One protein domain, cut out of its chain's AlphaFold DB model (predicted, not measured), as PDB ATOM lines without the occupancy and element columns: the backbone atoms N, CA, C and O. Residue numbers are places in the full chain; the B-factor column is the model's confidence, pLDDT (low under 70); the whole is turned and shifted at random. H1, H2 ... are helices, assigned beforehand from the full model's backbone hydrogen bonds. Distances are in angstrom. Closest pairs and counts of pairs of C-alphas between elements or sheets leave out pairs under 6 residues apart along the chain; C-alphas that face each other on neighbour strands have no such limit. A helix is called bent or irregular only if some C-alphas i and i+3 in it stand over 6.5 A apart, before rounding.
ATOM      1  N   GLU A   8      54.300  62.277   9.490       92.25
ATOM      2  CA  GLU A   8      54.142  63.100   8.284       92.25
ATOM      3  C   GLU A   8      53.370  64.393   8.582       92.25
ATOM      4  O   GLU A   8      53.840  65.479   8.243       92.25
ATOM      5  N   GLU A   9      52.216  64.286   9.246       92.00
ATOM      6  CA  GLU A   9      51.384  65.432   9.623       92.00
ATOM      7  C   GLU A   9      52.138  66.381  10.563       92.00
ATOM      8  O   GLU A   9      52.172  67.592  10.335       92.00
ATOM      9  N   MET A  10      52.836  65.830  11.559       93.75
ATOM     10  CA  MET A  10      53.678  66.606  12.473       93.75
ATOM     11  C   MET A  10      54.768  67.387  11.726       93.75
ATOM     12  O   MET A  10      54.980  68.574  11.992       93.75
ATOM     13  N   TYR A  11      55.482  66.740  10.804       94.19
ATOM     14  CA  TYR A  11      56.548  67.390  10.044       94.19
ATOM     15  C   TYR A  11      56.001  68.431   9.060       94.19
ATOM     16  O   TYR A  11      56.581  69.509   8.954       94.19
ATOM     17  N   LYS A  12      54.855  68.178   8.414       94.00
ATOM     18  CA  LYS A  12      54.162  69.178   7.580       94.00
ATOM     19  C   LYS A  12      53.748  70.408   8.389       94.00
ATOM     20  O   LYS A  12      54.004  71.533   7.961       94.00
ATOM     21  N   ALA A  13      53.172  70.208   9.574       94.69
ATOM     22  CA  ALA A  13      52.792  71.304  10.463       94.69
ATOM     23  C   ALA A  13      54.014  72.138  10.887       94.69
ATOM     24  O   ALA A  13      53.979  73.370  10.834       94.69
ATOM     25  N   ARG A  14      55.129  71.478  11.231       94.44
ATOM     26  CA  ARG A  14      56.399  72.156  11.543       94.44
ATOM     27  C   ARG A  14      56.953  72.929  10.352       94.44
ATOM     28  O   ARG A  14      57.345  74.079  10.527       94.44
ATOM     29  N   ALA A  15      56.953  72.339   9.157       95.81
ATOM     30  CA  ALA A  15      57.410  73.011   7.945       95.81
ATOM     31  C   ALA A  15      56.602  74.285   7.662       95.81
ATOM     32  O   ALA A  15      57.180  75.345   7.434       95.81
ATOM     33  N   SER A  16      55.270  74.207   7.760       95.75
ATOM     34  CA  SER A  16      54.388  75.365   7.574       95.75
ATOM     35  C   SER A  16      54.660  76.469   8.599       95.75
ATOM     36  O   SER A  16      54.726  77.641   8.230       95.75
ATOM     37  N   ARG A  17      54.882  76.110   9.870       96.25
ATOM     38  CA  ARG A  17      55.249  77.078  10.912       96.25
ATOM     39  C   ARG A  17      56.571  77.775  10.595       96.25
ATOM     40  O   ARG A  17      56.610  78.998  10.578       96.25
ATOM     41  N   PHE A  18      57.622  77.015  10.293       96.06
ATOM     42  CA  PHE A  18      58.921  77.597   9.956       96.06
ATOM     43  C   PHE A  18      58.861  78.475   8.707       96.06
ATOM     44  O   PHE A  18      59.516  79.511   8.670       96.06
ATOM     45  N   LYS A  19      58.050  78.108   7.709       96.00
ATOM     46  CA  LYS A  19      57.819  78.955   6.538       96.00
ATOM     47  C   LYS A  19      57.195  80.295   6.934       96.00
ATOM     48  O   LYS A  19      57.738  81.325   6.560       96.00
ATOM     49  N   LYS A  20      56.134  80.286   7.752       97.25
ATOM     50  CA  LYS A  20      55.503  81.518   8.265       97.25
ATOM     51  C   LYS A  20      56.485  82.380   9.060       97.25
ATOM     52  O   LYS A  20      56.556  83.582   8.835       97.25
ATOM     53  N   ASP A  21      57.271  81.769   9.946       95.00
ATOM     54  CA  ASP A  21      58.291  82.482  10.724       95.00
ATOM     55  C   ASP A  21      59.370  83.085   9.800       95.00
ATOM     56  O   ASP A  21      59.801  84.223   9.990       95.00
ATOM     57  N   GLY A  22      59.764  82.349   8.755       95.94
ATOM     58  CA  GLY A  22      60.671  82.821   7.711       95.94
ATOM     59  C   GLY A  22      60.109  84.009   6.935       95.94
ATOM     60  O   GLY A  22      60.819  84.995   6.764       95.94
ATOM     61  N   ASP A  23      58.833  83.954   6.548       95.88
ATOM     62  CA  ASP A  23      58.137  85.029   5.834       95.88
ATOM     63  C   ASP A  23      58.043  86.306   6.685       95.88
ATOM     64  O   ASP A  23      58.284  87.404   6.184       95.88
ATOM     65  N   ILE A  24      57.781  86.175   7.992       95.19
ATOM     66  CA  ILE A  24      57.785  87.304   8.937       95.19
ATOM     67  C   ILE A  24      59.179  87.931   9.014       95.19
ATOM     68  O   ILE A  24      59.316  89.153   8.944       95.19
ATOM     69  N   HIS A  25      60.224  87.113   9.156       94.44
ATOM     70  CA  HIS A  25      61.594  87.615   9.184       94.44
ATOM     71  C   HIS A  25      61.996  88.251   7.854       94.44
ATOM     72  O   HIS A  25      62.619  89.304   7.856       94.44
ATOM     73  N   TRP A  26      61.596  87.677   6.724       92.75
ATOM     74  CA  TRP A  26      61.855  88.242   5.405       92.75
ATOM     75  C   TRP A  26      61.179  89.606   5.224       92.75
ATOM     76  O   TRP A  26      61.803  90.541   4.728       92.75
ATOM     77  N   ALA A  27      59.934  89.749   5.684       94.19
ATOM     78  CA  ALA A  27      59.233  91.028   5.678       94.19
ATOM     79  C   ALA A  27      59.933  92.072   6.565       94.19
ATOM     80  O   ALA A  27      60.143  93.200   6.131       94.19
ATOM     81  N   LYS A  28      60.369  91.691   7.775       91.19
ATOM     82  CA  LYS A  28      61.137  92.583   8.664       91.19
ATOM     83  C   LYS A  28      62.491  92.977   8.074       91.19
ATOM     84  O   LYS A  28      62.868  94.140   8.142       91.19
ATOM     85  N   ALA A  29      63.181  92.031   7.439       91.75
ATOM     86  CA  ALA A  29      64.454  92.284   6.773       91.75
ATOM     87  C   ALA A  29      64.307  93.309   5.638       91.75
ATOM     88  O   ALA A  29      65.152  94.185   5.474       91.75
ATOM     89  N   LYS A  30      63.202  93.241   4.887       89.94
ATOM     90  CA  LYS A  30      62.874  94.215   3.838       89.94
ATOM     91  C   LYS A  30      62.517  95.605   4.369       89.94
ATOM     92  O   LYS A  30      62.681  96.572   3.637       89.94
ATOM     93  N   ASN A  31      62.060  95.706   5.616       88.00
ATOM     94  CA  ASN A  31      61.625  96.961   6.234       88.00
ATOM     95  C   ASN A  31      62.749  97.742   6.942       88.00
ATOM     96  O   ASN A  31      62.457  98.732   7.604       88.00
ATOM     97  N   GLY A  32      64.015  97.330   6.806       74.06
ATOM     98  CA  GLY A  32      65.173  98.082   7.314       74.06
ATOM     99  C   GLY A  32      66.023  97.340   8.347       74.06
ATOM    100  O   GLY A  32      67.187  97.680   8.517       74.06
ATOM    101  N   ASP A  33      65.513  96.259   8.941       78.06
ATOM    102  CA  ASP A  33      66.242  95.423   9.911       78.06
ATOM    103  C   ASP A  33      66.930  94.224   9.216       78.06
ATOM    104  O   ASP A  33      66.788  93.056   9.604       78.06
ATOM    105  N   GLY A  34      67.622  94.515   8.111       73.88
ATOM    106  CA  GLY A  34      68.035  93.561   7.077       73.88
ATOM    107  C   GLY A  34      68.910  92.410   7.566       73.88
ATOM    108  O   GLY A  34      68.496  91.253   7.515       73.88
ATOM    109  N   ASP A  35      70.125  92.692   8.028       80.44
ATOM    110  CA  ASP A  35      71.163  91.658   8.163       80.44
ATOM    111  C   ASP A  35      70.812  90.564   9.178       80.44
ATOM    112  O   ASP A  35      70.966  89.364   8.912       80.44
ATOM    113  N   TYR A  36      70.258  90.952  10.327       85.62
ATOM    114  CA  TYR A  36      69.835  89.999  11.350       85.62
ATOM    115  C   TYR A  36      68.656  89.144  10.870       85.62
ATOM    116  O   TYR A  36      68.642  87.916  11.039       85.62
ATOM    117  N   HIS A  37      67.657  89.774  10.251       91.19
ATOM    118  CA  HIS A  37      66.447  89.075   9.851       91.19
ATOM    119  C   HIS A  37      66.597  88.281   8.555       91.19
ATOM    120  O   HIS A  37      65.981  87.221   8.457       91.19
ATOM    121  N   TYR A  38      67.480  88.663   7.629       90.38
ATOM    122  CA  TYR A  38      67.835  87.828   6.478       90.38
ATOM    123  C   TYR A  38      68.470  86.510   6.925       90.38
ATOM    124  O   TYR A  38      68.071  85.434   6.466       90.38
ATOM    125  N   GLY A  39      69.401  86.566   7.884       92.81
ATOM    126  CA  GLY A  39      70.008  85.369   8.463       92.81
ATOM    127  C   GLY A  39      68.978  84.453   9.135       92.81
ATOM    128  O   GLY A  39      69.027  83.229   8.976       92.81
ATOM    129  N   LYS A  40      68.012  85.032   9.857       93.31
ATOM    130  CA  LYS A  40      66.919  84.281  10.497       93.31
ATOM    131  C   LYS A  40      65.938  83.697   9.481       93.31
ATOM    132  O   LYS A  40      65.643  82.511   9.576       93.31
ATOM    133  N   ALA A  41      65.517  84.469   8.481       94.56
ATOM    134  CA  ALA A  41      64.632  84.008   7.414       94.56
ATOM    135  C   ALA A  41      65.237  82.808   6.675       94.56
ATOM    136  O   ALA A  41      64.589  81.772   6.536       94.56
ATOM    137  N   LYS A  42      66.525  82.887   6.304       95.19
ATOM    138  CA  LYS A  42      67.243  81.780   5.656       95.19
ATOM    139  C   LYS A  42      67.266  80.517   6.522       95.19
ATOM    140  O   LYS A  42      67.017  79.424   6.014       95.19
ATOM    141  N   LYS A  43      67.535  80.647   7.827       95.62
ATOM    142  CA  LYS A  43      67.496  79.512   8.768       95.62
ATOM    143  C   LYS A  43      66.097  78.898   8.844       95.62
ATOM    144  O   LYS A  43      65.973  77.682   8.738       95.62
ATOM    145  N   CYS A  44      65.059  79.723   8.955       96.62
ATOM    146  CA  CYS A  44      63.668  79.275   8.978       96.62
ATOM    147  C   CYS A  44      63.279  78.528   7.692       96.62
ATOM    148  O   CYS A  44      62.720  77.438   7.770       96.62
ATOM    149  N   TYR A  45      63.635  79.040   6.511       95.94
ATOM    150  CA  TYR A  45      63.352  78.347   5.250       95.94
ATOM    151  C   TYR A  45      64.113  77.023   5.107       95.94
ATOM    152  O   TYR A  45      63.550  76.043   4.617       95.94
ATOM    153  N   ASN A  46      65.359  76.952   5.584       97.25
ATOM    154  CA  ASN A  46      66.111  75.696   5.611       97.25
ATOM    155  C   ASN A  46      65.447  74.658   6.526       97.25
ATOM    156  O   ASN A  46      65.265  73.512   6.119       97.25
ATOM    157  N   GLU A  47      65.033  75.058   7.731       96.31
ATOM    158  CA  GLU A  47      64.288  74.185   8.646       96.31
ATOM    159  C   GLU A  47      62.953  73.739   8.044       96.31
ATOM    160  O   GLU A  47      62.589  72.565   8.149       96.31
ATOM    161  N   ALA A  48      62.237  74.635   7.356       96.56
ATOM    162  CA  ALA A  48      61.015  74.283   6.642       96.56
ATOM    163  C   ALA A  48      61.281  73.178   5.609       96.56
ATOM    164  O   ALA A  48      60.619  72.141   5.646       96.56
ATOM    165  N   LYS A  49      62.316  73.335   4.774       96.75
ATOM    166  CA  LYS A  49      62.714  72.340   3.766       96.75
ATOM    167  C   LYS A  49      63.107  70.997   4.390       96.75
ATOM    168  O   LYS A  49      62.653  69.951   3.931       96.75
ATOM    169  N   ILE A  50      63.897  71.008   5.466       96.81
ATOM    170  CA  ILE A  50      64.284  69.785   6.189       96.81
ATOM    171  C   ILE A  50      63.043  69.057   6.719       96.81
ATOM    172  O   ILE A  50      62.957  67.829   6.644       96.81
ATOM    173  N   ASN A  51      62.068  69.790   7.261       95.00
ATOM    174  CA  ASN A  51      60.827  69.194   7.749       95.00
ATOM    175  C   ASN A  51      59.947  68.677   6.600       95.00
ATOM    176  O   ASN A  51      59.367  67.607   6.742       95.00
ATOM    177  N   GLU A  52      59.901  69.339   5.443       94.94
ATOM    178  CA  GLU A  52      59.221  68.799   4.256       94.94
ATOM    179  C   GLU A  52      59.848  67.486   3.776       94.94
ATOM    180  O   GLU A  52      59.137  66.533   3.459       94.94
ATOM    181  N   GLU A  53      61.179  67.391   3.757       96.19
ATOM    182  CA  GLU A  53      61.873  66.149   3.410       96.19
ATOM    183  C   GLU A  53      61.609  65.043   4.435       96.19
ATOM    184  O   GLU A  53      61.346  63.899   4.059       96.19
ATOM    185  N   LYS A  54      61.615  65.375   5.732       93.81
ATOM    186  CA  LYS A  54      61.231  64.434   6.794       93.81
ATOM    187  C   LYS A  54      59.779  63.989   6.654       93.81
ATOM    188  O   LYS A  54      59.509  62.807   6.827       93.81
ATOM    189  N   ALA A  55      58.865  64.888   6.287       93.50
ATOM    190  CA  ALA A  55      57.473  64.544   6.020       93.50
ATOM    191  C   ALA A  55      57.354  63.568   4.843       93.50
ATOM    192  O   ALA A  55      56.666  62.560   4.962       93.50
ATOM    193  N   LYS A  56      58.077  63.816   3.742       93.50
ATOM    194  CA  LYS A  56      58.122  62.910   2.582       93.50
ATOM    195  C   LYS A  56      58.655  61.529   2.962       93.50
ATOM    196  O   LYS A  56      58.053  60.530   2.588       93.50
ATOM    197  N   LYS A  57      59.742  61.466   3.738       93.06
ATOM    198  CA  LYS A  57      60.309  60.199   4.244       93.06
ATOM    199  C   LYS A  57      59.379  59.491   5.229       93.06
ATOM    200  O   LYS A  57      59.396  58.270   5.314       93.06
ATOM    201  N   ALA A  58      58.583  60.253   5.971       90.81
ATOM    202  CA  ALA A  58      57.624  59.735   6.933       90.81
ATOM    203  C   ALA A  58      56.248  59.420   6.331       90.81
ATOM    204  O   ALA A  58      55.337  59.054   7.077       90.81
ATOM    205  N   LYS A  59      56.082  59.565   5.012       90.31
ATOM    206  CA  LYS A  59      54.812  59.324   4.337       90.31
ATOM    207  C   LYS A  59      54.347  57.889   4.580       90.31
ATOM    208  O   LYS A  59      55.089  56.943   4.332       90.31
TER     209      LYS A  59
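This is residues 8 to 59 of the 72 residues of an uncharacterized protein of Eubacterium sp. An11 (UniProt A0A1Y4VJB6). Two long helices, H1 and H2, lie side by side over nearly their whole length and make a slender helical hairpin, with the chain folding back through a tight turn at residues 31 to 33. The two ends of the printed part come together at the end of the rod away from this turn. The printed part has 52 residues with two named helices, H1 and then H2, and no named strand; its class is all helix. It is only just loose, close to compact, with a radius of gyration of the C-alphas of 12.1 A, and the C-alphas span 40 by 13 by 9 A, a rod.

H1, residues 8 to 30, and H2, residues 34 to 57, touch, with 53 pairs of C-alphas within 8 A. Their closest C-alphas are those of Ala 15 and Ala 48, 4.0 A apart. Their lines stand at a shallow tilt of 16 degrees, and they run opposite ways. The two form a helical hairpin, and their centres are 7.3 A apart. In both H1 and H2 every O i to N i+4 pair is within hydrogen-bond range.

H1 begins at C-alpha 8, at (54.142, 63.100, 8.284), and ends at C-alpha 30, at (62.874, 94.215, 3.838), 32.6 A from first to last C-alpha. The tight link of 3 residues, Asn 31 to Asp 33, follows. H2, the longest helix with 24 residues, runs from C-alpha 34 to C-alpha 57, at (60.309, 60.199, 4.244), 34.4 A from first to last C-alpha. Neither helix is bent.

The two C-alphas farthest apart are those of Gly 32 and Lys 59, at 40.2 A. The first and last printed C-alphas, those of Glu 8 and Lys 59, are 5.5 A apart. The printed part has no cut and no long link. The mean pLDDT of the printed part is 92.7, and no printed residue is under 70.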